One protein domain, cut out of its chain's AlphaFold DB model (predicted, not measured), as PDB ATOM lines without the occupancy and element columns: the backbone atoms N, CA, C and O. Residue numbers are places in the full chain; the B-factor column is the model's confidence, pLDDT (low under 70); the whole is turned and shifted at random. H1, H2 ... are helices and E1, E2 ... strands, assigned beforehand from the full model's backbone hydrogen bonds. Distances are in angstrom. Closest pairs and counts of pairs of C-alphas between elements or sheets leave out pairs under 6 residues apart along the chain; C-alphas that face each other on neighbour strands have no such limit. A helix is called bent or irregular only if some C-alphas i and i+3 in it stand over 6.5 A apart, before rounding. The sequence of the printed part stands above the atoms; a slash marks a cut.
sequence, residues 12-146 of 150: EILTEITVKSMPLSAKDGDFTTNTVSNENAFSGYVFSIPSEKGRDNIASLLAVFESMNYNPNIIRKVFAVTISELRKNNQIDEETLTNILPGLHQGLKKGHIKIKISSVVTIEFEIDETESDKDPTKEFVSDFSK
ATOM      1  N   GLU A  12       6.149 -38.592 219.552       65.38
ATOM      2  CA  GLU A  12       6.339 -39.983 219.976       65.38
ATOM      3  C   GLU A  12       6.336 -40.945 218.782       65.38
ATOM      4  O   GLU A  12       7.266 -41.730 218.631       65.38
ATOM      5  N   ILE A  13       5.365 -40.801 217.876       63.88
ATOM      6  CA  ILE A  13       5.272 -41.562 216.624       63.88
ATOM      7  C   ILE A  13       6.459 -41.235 215.710       63.88
ATOM      8  O   ILE A  13       7.099 -42.149 215.204       63.88
ATOM      9  N   LEU A  14       6.827 -39.958 215.545       65.38
ATOM     10  CA  LEU A  14       8.016 -39.576 214.768       65.38
ATOM     11  C   LEU A  14       9.307 -40.139 215.351       65.38
ATOM     12  O   LEU A  14      10.179 -40.558 214.597       65.38
ATOM     13  N   THR A  15       9.454 -40.128 216.675       65.19
ATOM     14  CA  THR A  15      10.655 -40.633 217.350       65.19
ATOM     15  C   THR A  15      10.749 -42.141 217.184       65.19
ATOM     16  O   THR A  15      11.804 -42.644 216.815       65.19
ATOM     17  N   GLU A  16       9.643 -42.854 217.374       64.88
ATOM     18  CA  GLU A  16       9.555 -44.295 217.143       64.88
ATOM     19  C   GLU A  16       9.862 -44.658 215.683       64.88
ATOM     20  O   GLU A  16      10.686 -45.535 215.425       64.88
ATOM     21  N   ILE A  17       9.313 -43.913 214.721       64.50
ATOM     22  CA  ILE A  17       9.603 -44.084 213.291       64.50
ATOM     23  C   ILE A  17      11.080 -43.800 212.983       64.50
ATOM     24  O   ILE A  17      11.754 -44.584 212.320       64.50
ATOM     25  N   THR A  18      11.624 -42.694 213.484       61.16
ATOM     26  CA  THR A  18      13.005 -42.285 213.177       61.16
ATOM     27  C   THR A  18      14.018 -43.244 213.799       61.16
ATOM     28  O   THR A  18      14.997 -43.613 213.160       61.16
ATOM     29  N   VAL A  19      13.786 -43.680 215.039       60.38
ATOM     30  CA  VAL A  19      14.727 -44.524 215.788       60.38
ATOM     31  C   VAL A  19      14.608 -45.997 215.392       60.38
ATOM     32  O   VAL A  19      15.629 -46.681 215.322       60.38
ATOM     33  N   LYS A  20      13.391 -46.499 215.143       57.09
ATOM     34  CA  LYS A  20      13.148 -47.934 214.912       57.09
ATOM     35  C   LYS A  20      12.828 -48.293 213.463       57.09
ATOM     36  O   LYS A  20      13.056 -49.440 213.081       57.09
ATOM     37  N   SER A  21      12.312 -47.363 212.659       53.66
ATOM     38  CA  SER A  21      11.969 -47.629 211.252       53.66
ATOM     39  C   SER A  21      13.033 -47.177 210.265       53.66
ATOM     40  O   SER A  21      13.150 -47.772 209.198       53.66
ATOM     41  N   MET A  22      13.830 -46.168 210.618       62.31
ATOM     42  CA  MET A  22      14.957 -45.693 209.813       62.31
ATOM     43  C   MET A  22      16.282 -45.732 210.594       62.31
ATOM     44  O   MET A  22      16.914 -44.692 210.794       62.31
ATOM     45  N   PRO A  23      16.754 -46.911 211.048       58.69
ATOM     46  CA  PRO A  23      18.107 -47.009 211.577       58.69
ATOM     47  C   PRO A  23      19.127 -46.603 210.501       58.69
ATOM     48  O   PRO A  23      18.925 -46.852 209.314       58.69
ATOM     49  N   LEU A  24      20.278 -46.059 210.912       56.44
ATOM     50  CA  LEU A  24      21.406 -45.727 210.018       56.44
ATOM     51  C   LEU A  24      21.902 -46.923 209.170       56.44
ATOM     52  O   LEU A  24      22.682 -46.738 208.240       56.44
ATOM     53  N   SER A  25      21.471 -48.144 209.499       66.44
ATOM     54  CA  SER A  25      21.767 -49.391 208.792       66.44
ATOM     55  C   SER A  25      20.627 -49.918 207.909       66.44
ATOM     56  O   SER A  25      20.770 -51.025 207.390       66.44
ATOM     57  N   ALA A  26      19.506 -49.199 207.783       72.31
ATOM     58  CA  ALA A  26      18.356 -49.627 206.987       72.31
ATOM     59  C   ALA A  26      18.732 -49.776 205.509       72.31
ATOM     60  O   ALA A  26      19.426 -48.929 204.938       72.31
ATOM     61  N   LYS A  27      18.274 -50.863 204.894       82.44
ATOM     62  CA  LYS A  27      18.543 -51.223 203.504       82.44
ATOM     63  C   LYS A  27      17.263 -51.227 202.686       82.44
ATOM     64  O   LYS A  27      16.155 -51.346 203.201       82.44
ATOM     65  N   ASP A  28      17.447 -51.111 201.379       83.56
ATOM     66  CA  ASP A  28      16.369 -51.283 200.418       83.56
ATOM     67  C   ASP A  28      15.658 -52.633 200.610       83.56
ATOM     68  O   ASP A  28      16.309 -53.680 200.653       83.56
ATOM     69  N   GLY A  29      14.330 -52.603 200.734       83.69
ATOM     70  CA  GLY A  29      13.497 -53.781 200.978       83.69
ATOM     71  C   GLY A  29      13.302 -54.153 202.452       83.69
ATOM     72  O   GLY A  29      12.542 -55.088 202.733       83.69
ATOM     73  N   ASP A  30      13.934 -53.441 203.392       84.12
ATOM     74  CA  ASP A  30      13.683 -53.647 204.818       84.12
ATOM     75  C   ASP A  30      12.224 -53.309 205.155       84.12
ATOM     76  O   ASP A  30      11.665 -52.300 204.714       84.12
ATOM     77  N   PHE A  31      11.601 -54.162 205.967       86.31
ATOM     78  CA  PHE A  31      10.244 -53.965 206.462       86.31
ATOM     79  C   PHE A  31      10.240 -53.989 207.984       86.31
ATOM     80  O   PHE A  31      10.848 -54.859 208.608       86.31
ATOM     81  N   THR A  32       9.538 -53.036 208.578       84.06
ATOM     82  CA  THR A  32       9.495 -52.821 210.022       84.06
ATOM     83  C   THR A  32       8.057 -52.658 210.473       84.06
ATOM     84  O   THR A  32       7.254 -52.013 209.804       84.06
ATOM     85  N   THR A  33       7.721 -53.249 211.610       82.31
ATOM     86  CA  THR A  33       6.418 -53.101 212.251       82.31
ATOM     87  C   THR A  33       6.632 -52.878 213.735       82.31
ATOM     88  O   THR A  33       7.527 -53.478 214.338       82.31
ATOM     89  N   ASN A  34       5.864 -51.967 214.320       79.62
ATOM     90  CA  ASN A  34       5.934 -51.702 215.748       79.62
ATOM     91  C   ASN A  34       4.614 -51.169 216.290       79.62
ATOM     92  O   ASN A  34       3.742 -50.727 215.542       79.62
ATOM     93  N   THR A  35       4.502 -51.177 217.609       76.31
ATOM     94  CA  THR A  35       3.405 -50.558 218.341       76.31
ATOM     95  C   THR A  35       3.879 -49.227 218.906       76.31
ATOM     96  O   THR A  35       4.988 -49.103 219.424       76.31
ATOM     97  N   VAL A  36       3.037 -48.205 218.786       70.25
ATOM     98  CA  VAL A  36       3.241 -46.915 219.437       70.25
ATOM     99  C   VAL A  36       2.136 -46.769 220.463       70.25
ATOM    100  O   VAL A  36       0.959 -46.839 220.126       70.25
ATOM    101  N   SER A  37       2.522 -46.600 221.727       64.62
ATOM    102  CA  SER A  37       1.599 -46.283 222.820       64.62
ATOM    103  C   SER A  37       0.352 -47.188 222.881       64.62
ATOM    104  O   SER A  37      -0.729 -46.661 222.681       64.62
ATOM    105  N   ASN A  38       0.493 -48.505 223.125       68.06
ATOM    106  CA  ASN A  38      -0.537 -49.559 223.372       68.06
ATOM    107  C   ASN A  38      -1.810 -49.642 222.488       68.06
ATOM    108  O   ASN A  38      -2.521 -50.642 222.550       68.06
ATOM    109  N   GLU A  39      -2.095 -48.643 221.669       70.00
ATOM    110  CA  GLU A  39      -3.332 -48.416 220.926       70.00
ATOM    111  C   GLU A  39      -3.011 -48.129 219.459       70.00
ATOM    112  O   GLU A  39      -3.773 -48.525 218.584       70.00
ATOM    113  N   ASN A  40      -1.844 -47.542 219.166       73.25
ATOM    114  CA  ASN A  40      -1.399 -47.306 217.801       73.25
ATOM    115  C   ASN A  40      -0.361 -48.341 217.366       73.25
ATOM    116  O   ASN A  40       0.401 -48.901 218.160       73.25
ATOM    117  N   ALA A  41      -0.285 -48.571 216.065       80.38
ATOM    118  CA  ALA A  41       0.765 -49.369 215.458       80.38
ATOM    119  C   ALA A  41       1.198 -48.762 214.131       80.38
ATOM    120  O   ALA A  41       0.445 -48.020 213.504       80.38
ATOM    121  N   PHE A  42       2.408 -49.075 213.689       82.75
ATOM    122  CA  PHE A  42       2.864 -48.703 212.361       82.75
ATOM    123  C   PHE A  42       3.512 -49.870 211.631       82.75
ATOM    124  O   PHE A  42       4.045 -50.804 212.235       82.75
ATOM    125  N   SER A  43       3.502 -49.765 210.307       84.06
ATOM    126  CA  SER A  43       4.314 -50.567 209.401       84.06
ATOM    127  C   SER A  43       5.040 -49.666 208.415       84.06
ATOM    128  O   SER A  43       4.453 -48.729 207.876       84.06
ATOM    129  N   GLY A  44       6.317 -49.953 208.193       84.38
ATOM    130  CA  GLY A  44       7.199 -49.202 207.317       84.38
ATOM    131  C   GLY A  44       7.890 -50.109 206.311       84.38
ATOM    132  O   GLY A  44       8.351 -51.192 206.667       84.38
ATOM    133  N   TYR A  45       7.981 -49.662 205.064       85.69
ATOM    134  CA  TYR A  45       8.770 -50.311 204.018       85.69
ATOM    135  C   TYR A  45       9.840 -49.344 203.527       85.69
ATOM    136  O   TYR A  45       9.512 -48.219 203.144       85.69
ATOM    137  N   VAL A  46      11.103 -49.752 203.579       85.50
ATOM    138  CA  VAL A  46      12.262 -48.936 203.206       85.50
ATOM    139  C   VAL A  46      12.607 -49.175 201.744       85.50
ATOM    140  O   VAL A  46      12.637 -50.316 201.280       85.50
ATOM    141  N   PHE A  47      12.889 -48.100 201.015       85.50
ATOM    142  CA  PHE A  47      13.260 -48.172 199.612       85.50
ATOM    143  C   PHE A  47      14.262 -47.092 199.204       85.50
ATOM    144  O   PHE A  47      14.284 -45.998 199.758       85.50
ATOM    145  N   SER A  48      15.096 -47.391 198.211       84.06
ATOM    146  CA  SER A  48      15.951 -46.409 197.544       84.06
ATOM    147  C   SER A  48      15.206 -45.572 196.495       84.06
ATOM    148  O   SER A  48      14.383 -46.100 195.735       84.06
ATOM    149  N   ILE A  49      15.538 -44.282 196.449       81.31
ATOM    150  CA  ILE A  49      15.148 -43.297 195.437       81.31
ATOM    151  C   ILE A  49      16.416 -42.892 194.665       81.31
ATOM    152  O   ILE A  49      17.382 -42.450 195.301       81.31
ATOM    153  N   PRO A  50      16.431 -43.003 193.324       75.38
ATOM    154  CA  PRO A  50      17.554 -42.566 192.504       75.38
ATOM    155  C   PRO A  50      17.884 -41.090 192.741       75.38
ATOM    156  O   PRO A  50      16.995 -40.241 192.795       75.38
ATOM    157  N   SER A  51      19.172 -40.774 192.866       73.06
ATOM    158  CA  SER A  51      19.658 -39.399 193.013       73.06
ATOM    159  C   SER A  51      20.505 -39.002 191.813       73.06
ATOM    160  O   SER A  51      21.464 -39.689 191.472       73.06
ATOM    161  N   GLU A  52      20.226 -37.839 191.220       65.25
ATOM    162  CA  GLU A  52      21.043 -37.295 190.124       65.25
ATOM    163  C   GLU A  52      22.492 -36.982 190.552       65.25
ATOM    164  O   GLU A  52      23.385 -36.880 189.713       65.25
ATOM    165  N   LYS A  53      22.747 -36.815 191.859       68.25
ATOM    166  CA  LYS A  53      24.025 -36.323 192.407       68.25
ATOM    167  C   LYS A  53      24.934 -37.410 192.993       68.25
ATOM    168  O   LYS A  53      25.941 -37.070 193.617       68.25
ATOM    169  N   GLY A  54      24.620 -38.696 192.829       66.38
ATOM    170  CA  GLY A  54      25.493 -39.785 193.281       66.38
ATOM    171  C   GLY A  54      24.754 -40.919 193.979       66.38
ATOM    172  O   GLY A  54      24.109 -41.719 193.318       66.38
ATOM    173  N   ARG A  55      24.918 -41.049 195.305       66.75
ATOM    174  CA  ARG A  55      24.310 -42.152 196.073       66.75
ATOM    175  C   ARG A  55      22.791 -42.021 196.101       66.75
ATOM    176  O   ARG A  55      22.285 -40.932 196.364       66.75
ATOM    177  N   ASP A  56      22.111 -43.145 195.907       72.25
ATOM    178  CA  ASP A  56      20.667 -43.240 196.087       72.25
ATOM    179  C   ASP A  56      20.265 -42.766 197.487       72.25
ATOM    180  O   ASP A  56      20.924 -43.072 198.489       72.25
ATOM    181  N   ASN A  57      19.169 -42.018 197.547       75.38
ATOM    182  CA  ASN A  57      18.553 -41.629 198.805       75.38
ATOM    183  C   ASN A  57      17.738 -42.804 199.346       75.38
ATOM    184  O   ASN A  57      17.186 -43.582 198.574       75.38
ATOM    185  N   ILE A  58      17.626 -42.925 200.666       78.31
ATOM    186  CA  ILE A  58      16.732 -43.899 201.298       78.31
ATOM    187  C   ILE A  58      15.469 -43.175 201.758       78.31
ATOM    188  O   ILE A  58      15.542 -42.130 202.402       78.31
ATOM    189  N   ALA A  59      14.317 -43.750 201.436       80.38
ATOM    190  CA  ALA A  59      12.993 -43.298 201.833       80.38
ATOM    191  C   ALA A  59      12.192 -44.457 202.438       80.38
ATOM    192  O   ALA A  59      12.598 -45.618 202.375       80.38
ATOM    193  N   SER A  60      11.049 -44.147 203.054       80.06
ATOM    194  CA  SER A  60      10.138 -45.174 203.555       80.06
ATOM    195  C   SER A  60       8.678 -44.783 203.371       80.06
ATOM    196  O   SER A  60       8.306 -43.632 203.599       80.06
ATOM    197  N   LEU A  61       7.854 -45.757 202.973       84.50
ATOM    198  CA  LEU A  61       6.400 -45.667 203.053       84.50
ATOM    199  C   LEU A  61       5.970 -46.142 204.433       84.50
ATOM    200  O   LEU A  61       6.353 -47.233 204.855       84.50
ATOM    201  N   LEU A  62       5.162 -45.330 205.111       82.12
ATOM    202  CA  LEU A  62       4.712 -45.571 206.477       82.12
ATOM    203  C   LEU A  62       3.186 -45.598 206.522       82.12
ATOM    204  O   LEU A  62       2.528 -44.664 206.067       82.12
ATOM    205  N   ALA A  63       2.631 -46.658 207.104       80.75
ATOM    206  CA  ALA A  63       1.226 -46.744 207.480       80.75
ATOM    207  C   ALA A  63       1.116 -46.729 209.003       80.75
ATOM    208  O   ALA A  63       1.786 -47.514 209.671       80.75
ATOM    209  N   VAL A  64       0.263 -45.854 209.533       79.25
ATOM    210  CA  VAL A  64      -0.056 -45.757 210.962       79.25
ATOM    211  C   VAL A  64      -1.511 -46.164 211.151       79.25
ATOM    212  O   VAL A  64      -2.387 -45.715 210.412       79.25
ATOM    213  N   PHE A  65      -1.756 -47.023 212.130       77.94
ATOM    214  CA  PHE A  65      -3.055 -47.599 212.444       77.94
ATOM    215  C   PHE A  65      -3.443 -47.230 213.873       77.94
ATOM    216  O   PHE A  65      -2.619 -47.328 214.780       77.94
ATOM    217  N   GLU A  66      -4.714 -46.882 214.068       71.19
ATOM    218  CA  GLU A  66      -5.340 -46.635 215.382       71.19
ATOM    219  C   GLU A  66      -5.671 -47.944 216.133       71.19
ATOM    220  O   GLU A  66      -6.419 -47.954 217.107       71.19
ATOM    221  N   SER A  67      -5.201 -49.086 215.625       70.94
ATOM    222  CA  SER A  67      -5.427 -50.406 216.206       70.94
ATOM    223  C   SER A  67      -4.309 -51.367 215.818       70.94
ATOM    224  O   SER A  67      -3.770 -51.303 214.712       70.94
ATOM    225  N   MET A  68      -4.014 -52.323 216.701       66.94
ATOM    226  CA  MET A  68      -3.134 -53.459 216.403       66.94
ATOM    227  C   MET A  68      -3.791 -54.524 215.511       66.94
ATOM    228  O   MET A  68      -3.102 -55.423 215.035       66.94
ATOM    229  N   ASN A  69      -5.100 -54.432 215.256       72.31
ATOM    230  CA  ASN A  69      -5.838 -55.395 214.441       72.31
ATOM    231  C   ASN A  69      -5.659 -55.106 212.943       72.31
ATOM    232  O   ASN A  69      -6.599 -54.711 212.256       72.31
ATOM    233  N   TYR A  70      -4.442 -55.287 212.438       75.75
ATOM    234  CA  TYR A  70      -4.131 -55.222 211.012       75.75
ATOM    235  C   TYR A  70      -3.144 -56.331 210.635       75.75
ATOM    236  O   TYR A  70      -2.423 -56.856 211.483       75.75
ATOM    237  N   ASN A  71      -3.099 -56.691 209.353       82.38
ATOM    238  CA  ASN A  71      -2.180 -57.711 208.858       82.38
ATOM    239  C   ASN A  71      -0.901 -57.054 208.293       82.38
ATOM    240  O   ASN A  71      -0.932 -56.521 207.178       82.38
ATOM    241  N   PRO A  72       0.241 -57.095 209.006       81.44
ATOM    242  CA  PRO A  72       1.480 -56.471 208.543       81.44
ATOM    243  C   PRO A  72       2.028 -57.107 207.257       81.44
ATOM    244  O   PRO A  72       2.683 -56.418 206.475       81.44
ATOM    245  N   ASN A  73       1.726 -58.382 206.981       84.12
ATOM    246  CA  ASN A  73       2.155 -59.039 205.743       84.12
ATOM    247  C   ASN A  73       1.434 -58.464 204.522       84.12
ATOM    248  O   ASN A  73       2.066 -58.268 203.485       84.12
ATOM    249  N   ILE A  74       0.145 -58.136 204.650       82.62
ATOM    250  CA  ILE A  74      -0.608 -57.456 203.588       82.62
ATOM    251  C   ILE A  74       0.018 -56.090 203.301       82.62
ATOM    252  O   ILE A  74       0.304 -55.776 202.148       82.62
ATOM    253  N   ILE A  75       0.313 -55.307 204.342       84.00
ATOM    254  CA  ILE A  75       0.941 -53.987 204.183       84.00
ATOM    255  C   ILE A  75       2.316 -54.102 203.519       84.00
ATOM    256  O   ILE A  75       2.613 -53.359 202.582       84.00
ATOM    257  N   ARG A  76       3.131 -55.075 203.942       86.75
ATOM    258  CA  ARG A  76       4.423 -55.363 203.315       86.75
ATOM    259  C   ARG A  76       4.272 -55.686 201.831       86.75
ATOM    260  O   ARG A  76       5.001 -55.107 201.029       86.75
ATOM    261  N   LYS A  77       3.348 -56.587 201.470       83.88
ATOM    262  CA  LYS A  77       3.076 -56.978 200.075       83.88
ATOM    263  C   LYS A  77       2.680 -55.751 199.247       83.88
ATOM    264  O   LYS A  77       3.303 -55.481 198.224       83.88
ATOM    265  N   VAL A  78       1.715 -54.967 199.732       85.50
ATOM    266  CA  VAL A  78       1.213 -53.751 199.073       85.50
ATOM    267  C   VAL A  78       2.342 -52.756 198.804       85.50
ATOM    268  O   VAL A  78       2.506 -52.298 197.671       85.50
ATOM    269  N   PHE A  79       3.145 -52.435 199.821       88.25
ATOM    270  CA  PHE A  79       4.245 -51.482 199.676       88.25
ATOM    271  C   PHE A  79       5.348 -52.013 198.759       88.25
ATOM    272  O   PHE A  79       5.772 -51.295 197.856       88.25
ATOM    273  N   ALA A  80       5.761 -53.272 198.919       86.44
ATOM    274  CA  ALA A  80       6.797 -53.874 198.087       86.44
ATOM    275  C   ALA A  80       6.408 -53.902 196.601       86.44
ATOM    276  O   ALA A  80       7.208 -53.507 195.751       86.44
ATOM    277  N   VAL A  81       5.176 -54.316 196.282       85.25
ATOM    278  CA  VAL A  81       4.660 -54.348 194.903       85.25
ATOM    279  C   VAL A  81       4.585 -52.941 194.327       85.25
ATOM    280  O   VAL A  81       5.090 -52.704 193.233       85.25
ATOM    281  N   THR A  82       4.024 -51.994 195.082       87.25
ATOM    282  CA  THR A  82       3.883 -50.608 194.623       87.25
ATOM    283  C   THR A  82       5.240 -50.003 194.272       87.25
ATOM    284  O   THR A  82       5.421 -49.474 193.179       87.25
ATOM    285  N   ILE A  83       6.221 -50.129 195.169       89.19
ATOM    286  CA  ILE A  83       7.574 -49.612 194.943       89.19
ATOM    287  C   ILE A  83       8.267 -50.337 193.780       89.19
ATOM    288  O   ILE A  83       8.939 -49.693 192.974       89.19
ATOM    289  N   SER A  84       8.094 -51.656 193.660       86.38
ATOM    290  CA  SER A  84       8.650 -52.443 192.553       86.38
ATOM    291  C   SER A  84       8.120 -51.970 191.197       86.38
ATOM    292  O   SER A  84       8.905 -51.737 190.277       86.38
ATOM    293  N   GLU A  85       6.810 -51.745 191.077       84.00
ATOM    294  CA  GLU A  85       6.198 -51.256 189.839       84.00
ATOM    295  C   GLU A  85       6.622 -49.825 189.500       84.00
ATOM    296  O   GLU A  85       6.976 -49.543 188.353       84.00
ATOM    297  N   LEU A  86       6.686 -48.927 190.487       87.25
ATOM    298  CA  LEU A  86       7.209 -47.574 190.271       87.25
ATOM    299  C   LEU A  86       8.649 -47.598 189.751       87.25
ATOM    300  O   LEU A  86       8.986 -46.851 188.832       87.25
ATOM    301  N   ARG A  87       9.494 -48.484 190.291       86.19
ATOM    302  CA  ARG A  87      10.881 -48.645 189.836       86.19
ATOM    303  C   ARG A  87      10.984 -49.176 188.422       86.19
ATOM    304  O   ARG A  87      11.736 -48.610 187.638       86.19
ATOM    305  N   LYS A  88      10.233 -50.227 188.080       86.06
ATOM    306  CA  LYS A  88      10.219 -50.785 186.716       86.06
ATOM    307  C   LYS A  88       9.885 -49.721 185.668       86.06
ATOM    308  O   LYS A  88      10.390 -49.788 184.552       86.06
ATOM    309  N   ASN A  89       9.068 -48.737 186.044       84.62
ATOM    310  CA  ASN A  89       8.624 -47.658 185.169       84.62
ATOM    311  C   ASN A  89       9.428 -46.348 185.323       84.62
ATOM    312  O   ASN A  89       9.086 -45.364 184.674       84.62
ATOM    313  N   ASN A  90      10.487 -46.313 186.145       85.56
ATOM    314  CA  ASN A  90      11.263 -45.102 186.461       85.56
ATOM    315  C   ASN A  90      10.408 -43.925 186.981       85.56
ATOM    316  O   ASN A  90      10.682 -42.772 186.661       85.56
ATOM    317  N   GLN A  91       9.375 -44.208 187.779       86.31
ATOM    318  CA  GLN A  91       8.443 -43.206 188.329       86.31
ATOM    319  C   GLN A  91       8.543 -43.092 189.856       86.31
ATOM    320  O   GLN A  91       7.561 -42.820 190.541       86.31
ATOM    321  N   ILE A  92       9.713 -43.394 190.421       84.94
ATOM    322  CA  ILE A  92       9.932 -43.318 191.865       84.94
ATOM    323  C   ILE A  92      10.494 -41.947 192.244       84.94
ATOM    324  O   ILE A  92      11.685 -41.767 192.482       84.94
ATOM    325  N   ASP A  93       9.603 -40.967 192.265       82.94
ATOM    326  CA  ASP A  93       9.876 -39.579 192.630       82.94
ATOM    327  C   ASP A  93       8.852 -39.076 193.661       82.94
ATOM    328  O   ASP A  93       7.812 -39.696 193.894       82.94
ATOM    329  N   GLU A  94       9.168 -37.967 194.327       77.81
ATOM    330  CA  GLU A  94       8.352 -37.420 195.418       77.81
ATOM    331  C   GLU A  94       6.934 -37.025 194.972       77.81
ATOM    332  O   GLU A  94       5.968 -37.253 195.709       77.81
ATOM    333  N   GLU A  95       6.789 -36.475 193.765       81.81
ATOM    334  CA  GLU A  95       5.497 -36.053 193.218       81.81
ATOM    335  C   GLU A  95       4.610 -37.274 192.966       81.81
ATOM    336  O   GLU A  95       3.475 -37.340 193.453       81.81
ATOM    337  N   THR A  96       5.148 -38.283 192.282       84.31
ATOM    338  CA  THR A  96       4.459 -39.549 192.037       84.31
ATOM    339  C   THR A  96       4.064 -40.221 193.347       84.31
ATOM    340  O   THR A  96       2.901 -40.593 193.517       84.31
ATOM    341  N   LEU A  97       4.993 -40.337 194.300       83.19
ATOM    342  CA  LEU A  97       4.730 -40.948 195.604       83.19
ATOM    343  C   LEU A  97       3.588 -40.236 196.334       83.19
ATOM    344  O   LEU A  97       2.693 -40.904 196.843       83.19
ATOM    345  N   THR A  98       3.572 -38.903 196.326       80.94
ATOM    346  CA  THR A  98       2.509 -38.099 196.949       80.94
ATOM    347  C   THR A  98       1.156 -38.330 196.277       80.94
ATOM    348  O   THR A  98       0.143 -38.514 196.956       80.94
ATOM    349  N   ASN A  99       1.136 -38.394 194.944       83.12
ATOM    350  CA  ASN A  99      -0.081 -38.578 194.157       83.12
ATOM    351  C   ASN A  99      -0.734 -39.954 194.360       83.12
ATOM    352  O   ASN A  99      -1.957 -40.075 194.249       83.12
ATOM    353  N   ILE A 100       0.045 -40.992 194.685       82.94
ATOM    354  CA  ILE A 100      -0.486 -42.349 194.868       82.94
ATOM    355  C   ILE A 100      -0.992 -42.645 196.286       82.94
ATOM    356  O   ILE A 100      -1.771 -43.589 196.455       82.94
ATOM    357  N   LEU A 101      -0.608 -41.854 197.301       82.19
ATOM    358  CA  LEU A 101      -0.999 -42.097 198.701       82.19
ATOM    359  C   LEU A 101      -2.521 -42.215 198.897       82.19
ATOM    360  O   LEU A 101      -2.952 -43.157 199.572       82.19
ATOM    361  N   PRO A 102      -3.370 -41.347 198.302       80.50
ATOM    362  CA  PRO A 102      -4.818 -41.476 198.446       80.50
ATOM    363  C   PRO A 102      -5.351 -42.793 197.871       80.50
ATOM    364  O   PRO A 102      -6.251 -43.399 198.456       80.50
ATOM    365  N   GLY A 103      -4.787 -43.251 196.750       79.56
ATOM    366  CA  GLY A 103      -5.165 -44.505 196.100       79.56
ATOM    367  C   GLY A 103      -4.775 -45.731 196.926       79.56
ATOM    368  O   GLY A 103      -5.604 -46.621 197.115       79.56
ATOM    369  N   LEU A 104      -3.566 -45.736 197.500       83.56
ATOM    370  CA  LEU A 104      -3.123 -46.769 198.445       83.56
ATOM    371  C   LEU A 104      -4.053 -46.848 199.656       83.56
ATOM    372  O   LEU A 104      -4.536 -47.923 200.005       83.56
ATOM    373  N   HIS A 105      -4.355 -45.704 200.270       79.94
ATOM    374  CA  HIS A 105      -5.225 -45.640 201.439       79.94
ATOM    375  C   HIS A 105      -6.654 -46.122 201.138       79.94
ATOM    376  O   HIS A 105      -7.237 -46.868 201.928       79.94
ATOM    377  N   GLN A 106      -7.228 -45.735 199.994       76.75
ATOM    378  CA  GLN A 106      -8.551 -46.212 199.579       76.75
ATOM    379  C   GLN A 106      -8.553 -47.708 199.274       76.75
ATOM    380  O   GLN A 106      -9.501 -48.399 199.650       76.75
ATOM    381  N   GLY A 107      -7.517 -48.217 198.613       75.94
ATOM    382  CA  GLY A 107      -7.476 -49.620 198.234       75.94
ATOM    383  C   GLY A 107      -7.219 -50.561 199.409       75.94
ATOM    384  O   GLY A 107      -7.884 -51.587 199.506       75.94
ATOM    385  N   LEU A 108      -6.388 -50.157 200.377       79.56
ATOM    386  CA  LEU A 108      -6.231 -50.871 201.652       79.56
ATOM    387  C   LEU A 108      -7.551 -50.990 202.429       79.56
ATOM    388  O   LEU A 108      -7.780 -51.989 203.097       79.56
ATOM    389  N   LYS A 109      -8.440 -49.994 202.327       74.88
ATOM    390  CA  LYS A 109      -9.770 -50.036 202.962       74.88
ATOM    391  C   LYS A 109     -10.779 -50.915 202.236       74.88
ATOM    392  O   LYS A 109     -11.712 -51.402 202.864       74.88
ATOM    393  N   LYS A 110     -10.658 -51.031 200.915       76.00
ATOM    394  CA  LYS A 110     -11.639 -51.709 200.056       76.00
ATOM    395  C   LYS A 110     -11.235 -53.134 199.679       76.00
ATOM    396  O   LYS A 110     -12.046 -53.822 199.074       76.00
ATOM    397  N   GLY A 111     -10.002 -53.544 199.977       74.44
ATOM    398  CA  GLY A 111      -9.440 -54.826 199.540       74.44
ATOM    399  C   GLY A 111      -9.025 -54.856 198.063       74.44
ATOM    400  O   GLY A 111      -8.585 -55.885 197.571       74.44
ATOM    401  N   HIS A 112      -9.133 -53.738 197.342       76.75
ATOM    402  CA  HIS A 112      -8.753 -53.632 195.933       76.75
ATOM    403  C   HIS A 112      -8.016 -52.317 195.696       76.75
ATOM    404  O   HIS A 112      -8.572 -51.235 195.912       76.75
ATOM    405  N   ILE A 113      -6.765 -52.399 195.250       77.94
ATOM    406  CA  ILE A 113      -5.917 -51.242 194.972       77.94
ATOM    407  C   ILE A 113      -5.886 -51.022 193.467       77.94
ATOM    408  O   ILE A 113      -5.405 -51.874 192.734       77.94
ATOM    409  N   LYS A 114      -6.354 -49.848 193.029       79.69
ATOM    410  CA  LYS A 114      -6.209 -49.355 191.656       79.69
ATOM    411  C   LYS A 114      -5.675 -47.932 191.684       79.69
ATOM    412  O   LYS A 114      -6.373 -47.003 192.090       79.69
ATOM    413  N   ILE A 115      -4.428 -47.765 191.270       78.44
ATOM    414  CA  ILE A 115      -3.697 -46.504 191.343       78.44
ATOM    415  C   ILE A 115      -3.228 -46.147 189.946       78.44
ATOM    416  O   ILE A 115      -2.376 -46.821 189.369       78.44
ATOM    417  N   LYS A 116      -3.768 -45.057 189.410       78.12
ATOM    418  CA  LYS A 116      -3.293 -44.487 188.156       78.12
ATOM    419  C   LYS A 116      -2.099 -43.582 188.449       78.12
ATOM    420  O   LYS A 116      -2.269 -42.551 189.091       78.12
ATOM    421  N   ILE A 117      -0.919 -43.972 187.979       73.06
ATOM    422  CA  ILE A 117       0.319 -43.200 188.151       73.06
ATOM    423  C   ILE A 117       0.502 -42.223 186.990       73.06
ATOM    424  O   ILE A 117       0.876 -41.072 187.183       73.06
ATOM    425  N   SER A 118       0.208 -42.662 185.767       70.06
ATOM    426  CA  SER A 118       0.294 -41.828 184.568       70.06
ATOM    427  C   SER A 118      -0.799 -42.198 183.566       70.06
ATOM    428  O   SER A 118      -1.686 -43.009 183.844       70.06
ATOM    429  N   SER A 119      -0.781 -41.594 182.376       67.94
ATOM    430  CA  SER A 119      -1.665 -42.007 181.279       67.94
ATOM    431  C   SER A 119      -1.428 -43.455 180.832       67.94
ATOM    432  O   SER A 119      -2.341 -44.043 180.260       67.94
ATOM    433  N   VAL A 120      -0.245 -44.017 181.110       66.62
ATOM    434  CA  VAL A 120       0.190 -45.337 180.627       66.62
ATOM    435  C   VAL A 120       0.332 -46.353 181.762       66.62
ATOM    436  O   VAL A 120       0.106 -47.539 181.547       66.62
ATOM    437  N   VAL A 121       0.657 -45.909 182.979       73.62
ATOM    438  CA  VAL A 121       0.948 -46.801 184.109       73.62
ATOM    439  C   VAL A 121      -0.197 -46.769 185.118       73.62
ATOM    440  O   VAL A 121      -0.528 -45.722 185.683       73.62
ATOM    441  N   THR A 122      -0.798 -47.935 185.351       80.94
ATOM    442  CA  THR A 122      -1.780 -48.179 186.413       80.94
ATOM    443  C   THR A 122      -1.357 -49.423 187.181       80.94
ATOM    444  O   THR A 122      -1.110 -50.458 186.574       80.94
ATOM    445  N   ILE A 123      -1.276 -49.317 188.506       79.56
ATOM    446  CA  ILE A 123      -1.075 -50.459 189.400       79.56
ATOM    447  C   ILE A 123      -2.453 -50.942 189.834       79.56
ATOM    448  O   ILE A 123      -3.235 -50.152 190.365       79.56
ATOM    449  N   GLU A 124      -2.748 -52.219 189.612       81.06
ATOM    450  CA  GLU A 124      -4.022 -52.832 189.978       81.06
ATOM    451  C   GLU A 124      -3.790 -54.217 190.580       81.06
ATOM    452  O   GLU A 124      -3.127 -55.046 189.962       81.06
ATOM    453  N   PHE A 125      -4.292 -54.456 191.792       80.94
ATOM    454  CA  PHE A 125      -4.271 -55.776 192.423       80.94
ATOM    455  C   PHE A 125      -5.316 -55.895 193.541       80.94
ATOM    456  O   PHE A 125      -5.711 -54.908 194.171       80.94
ATOM    457  N   GLU A 126      -5.756 -57.127 193.786       78.56
ATOM    458  CA  GLU A 126      -6.671 -57.488 194.871       78.56
ATOM    459  C   GLU A 126      -5.890 -57.971 196.096       78.56
ATOM    460  O   GLU A 126      -4.856 -58.631 195.989       78.56
ATOM    461  N   ILE A 127      -6.371 -57.594 197.277       76.62
ATOM    462  CA  ILE A 127      -5.829 -58.024 198.560       76.62
ATOM    463  C   ILE A 127      -6.632 -59.246 198.991       76.62
ATOM    464  O   ILE A 127      -7.745 -59.112 199.494       76.62
ATOM    465  N   ASP A 128      -6.058 -60.431 198.802       65.62
ATOM    466  CA  ASP A 128      -6.653 -61.670 199.291       65.62
ATOM    467  C   ASP A 128      -6.195 -61.927 200.737       65.62
ATOM    468  O   ASP A 128      -5.006 -62.103 201.022       65.62
ATOM    469  N   GLU A 129      -7.133 -61.892 201.686       57.66
ATOM    470  CA  GLU A 129      -6.838 -62.025 203.122       57.66
ATOM    471  C   GLU A 129      -6.502 -63.471 203.540       57.66
ATOM    472  O   GLU A 129      -6.117 -63.709 204.686       57.66
ATOM    473  N   THR A 130      -6.613 -64.442 202.627       51.12
ATOM    474  CA  THR A 130      -6.538 -65.883 202.928       51.12
ATOM    475  C   THR A 130      -5.128 -66.501 202.928       51.12
ATOM    476  O   THR A 130      -4.957 -67.621 203.406       51.12
ATOM    477  N   GLU A 131      -4.085 -65.798 202.472       49.44
ATOM    478  CA  GLU A 131      -2.716 -66.342 202.362       49.44
ATOM    479  C   GLU A 131      -1.803 -66.025 203.567       49.44
ATOM    480  O   GLU A 131      -0.761 -65.373 203.422       49.44
ATOM    481  N   SER A 132      -2.170 -66.451 204.781       43.91
ATOM    482  CA  SER A 132      -1.405 -66.095 205.988       43.91
ATOM    483  C   SER A 132      -0.176 -66.958 206.308       43.91
ATOM    484  O   SER A 132       0.667 -66.468 207.047       43.91
ATOM    485  N   ASP A 133       0.006 -68.178 205.778       42.19
ATOM    486  CA  ASP A 133       0.944 -69.131 206.420       42.19
ATOM    487  C   ASP A 133       1.774 -70.045 205.493       42.19
ATOM    488  O   ASP A 133       1.881 -71.250 205.735       42.19
ATOM    489  N   LYS A 134       2.433 -69.514 204.452       37.94
ATOM    490  CA  LYS A 134       3.491 -70.272 203.752       37.94
ATOM    491  C   LYS A 134       4.763 -69.464 203.504       37.94
ATOM    492  O   LYS A 134       4.731 -68.290 203.150       37.94
ATOM    493  N   ASP A 135       5.878 -70.148 203.752       35.06
ATOM    494  CA  ASP A 135       7.273 -69.704 203.726       35.06
ATOM    495  C   ASP A 135       7.583 -68.699 202.580       35.06
ATOM    496  O   ASP A 135       7.530 -69.060 201.398       35.06
ATOM    497  N   PRO A 136       7.911 -67.429 202.891       43.00
ATOM    498  CA  PRO A 136       7.805 -66.304 201.955       43.00
ATOM    499  C   PRO A 136       8.916 -66.220 200.896       43.00
ATOM    500  O   PRO A 136       8.955 -65.255 200.134       43.00
ATOM    501  N   THR A 137       9.844 -67.181 200.835       40.09
ATOM    502  CA  THR A 137      11.030 -67.080 199.959       40.09
ATOM    503  C   THR A 137      11.112 -68.102 198.828       40.09
ATOM    504  O   THR A 137      11.918 -67.899 197.922       40.09
ATOM    505  N   LYS A 138      10.301 -69.172 198.817       33.47
ATOM    506  CA  LYS A 138      10.468 -70.264 197.834       33.47
ATOM    507  C   LYS A 138       9.313 -70.514 196.864       33.47
ATOM    508  O   LYS A 138       9.595 -71.001 195.775       33.47
ATOM    509  N   GLU A 139       8.070 -70.158 197.182       29.02
ATOM    510  CA  GLU A 139       6.933 -70.398 196.265       29.02
ATOM    511  C   GLU A 139       6.557 -69.179 195.394       29.02
ATOM    512  O   GLU A 139       5.975 -69.342 194.326       29.02
ATOM    513  N   PHE A 140       6.948 -67.953 195.763       38.94
ATOM    514  CA  PHE A 140       6.353 -66.741 195.167       38.94
ATOM    515  C   PHE A 140       6.935 -66.256 193.827       38.94
ATOM    516  O   PHE A 140       6.321 -65.421 193.166       38.94
ATOM    517  N   VAL A 141       8.087 -66.767 193.378       39.50
ATOM    518  CA  VAL A 141       8.673 -66.357 192.080       39.50
ATOM    519  C   VAL A 141       8.027 -67.102 190.899       39.50
ATOM    520  O   VAL A 141       8.002 -66.588 189.777       39.50
ATOM    521  N   SER A 142       7.470 -68.299 191.119       34.31
ATOM    522  CA  SER A 142       6.974 -69.143 190.023       34.31
ATOM    523  C   SER A 142       5.551 -68.836 189.557       34.31
ATOM    524  O   SER A 142       5.261 -69.107 188.393       34.31
ATOM    525  N   ASP A 143       4.687 -68.260 190.399       39.62
ATOM    526  CA  ASP A 143       3.306 -67.950 189.989       39.62
ATOM    527  C   ASP A 143       3.134 -66.522 189.456       39.62
ATOM    528  O   ASP A 143       2.408 -66.316 188.485       39.62
ATOM    529  N   PHE A 144       3.902 -65.543 189.944       37.09
ATOM    530  CA  PHE A 144       3.780 -64.156 189.467       37.09
ATOM    531  C   PHE A 144       4.332 -63.911 188.053       37.09
ATOM    532  O   PHE A 144       3.961 -62.943 187.394       37.09
ATOM    533  N   SER A 145       5.206 -64.789 187.550       39.97
ATOM    534  CA  SER A 145       5.702 -64.707 186.169       39.97
ATOM    535  C   SER A 145       4.669 -65.155 185.129       39.97
ATOM    536  O   SER A 145       4.823 -64.822 183.954       39.97
ATOM    537  N   LYS A 146       3.610 -65.868 185.538       36.62
ATOM    538  CA  LYS A 146       2.570 -66.361 184.624       36.62
ATOM    539  C   LYS A 146       1.447 -65.357 184.371       36.62
ATOM    540  O   LYS A 146       0.951 -65.322 183.250       36.62
TER     541      LYS A 146
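Overview. This is residues 12 to 146 of the 150 residues of an uncharacterized protein of Candidatus Heimdallarchaeota archaeon (UniProt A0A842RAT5). What shape do these atoms make? A strongly twisted sheet of three strands, E1 to E3, has H2 packed along one face and H1 over the other; H2 sits in the middle, between that sheet and a small hairpin, E4 and E5, on which H3 packs. Past the body, residues 137 to 146, of which 140 to 146 belong to H4, stick out. What is printed, and how compact is it? The printed part has 135 residues, with four named helices and five named strands in the order H1 E1 E2 E3 H2 H3 E4 E5 H4, of mixed class, and both sheets are antiparallel. It is compact, with a radius of gyration of the C-alphas of 15.4 A and spans of 43 by 42 by 31 A.

Arrangement. What is on the first sheet? E1, residues 31 to 36, E2, residues 40 to 49, and E3, residues 57 to 65, form a meander, each strand the antiparallel neighbour of the one before; N 34 and O 42 are 3.0 A apart and N 45 and O 61 2.9 A, within hydrogen-bond range. H1, residues 12 to 21, and H2, residues 72 to 88, are on opposite faces, three layers in all, at heights over the sheet of 8.8 A and 9.5 A. The closest C-alphas are those of Ser 21 and Thr 32, 5.9 A, for H1 and E1, and those of Tyr 45 and Phe 79, 6.4 A, for E2 and H2. What comes next? H3, residues 94 to 110, is near H2, with 12 pairs of C-alphas within 10 A, and is irregular, with C-alphas 99 and 102 7.0 A apart. Its closest C-alpha pair with E4, residues 112 to 116, is Gly 107 and Ile 113, 4.0 A; E4 forms a hairpin with E5, residues 122 to 126, where N 115 and O 123 are 2.8 A apart. How do the helix backbones run? In H1 and H2 every O i to N i+4 pair is within hydrogen-bond range, in H3 11 of 13, and in H4, residues 140 to 146, 0 of 3, with 1 of 4 O i to N i+3 pairs.

Along the chain. Where does the printed part begin and end? H1 begins at C-alpha 12, (6.339, -39.983, 219.976), and H4 ends at C-alpha 146, (2.570, -66.361, 184.624). Which elements are longest? From first to last C-alpha, E2 measures 28.1 A, E3 26.2 A, H3 25.0 A and H2 24.2 A.

Size, cuts and confidence. How far does it reach? The C-alphas farthest apart are those of Glu 12 and Lys 146, 44.3 A. Is anything cut or long? The printed part has no cut, and the link from E5 to H4 is long, with 13 residues. Where is the model unsure? The mean pLDDT of the printed part is 72.3; residues 12 to 25 and 128 to 146 are among those under 70.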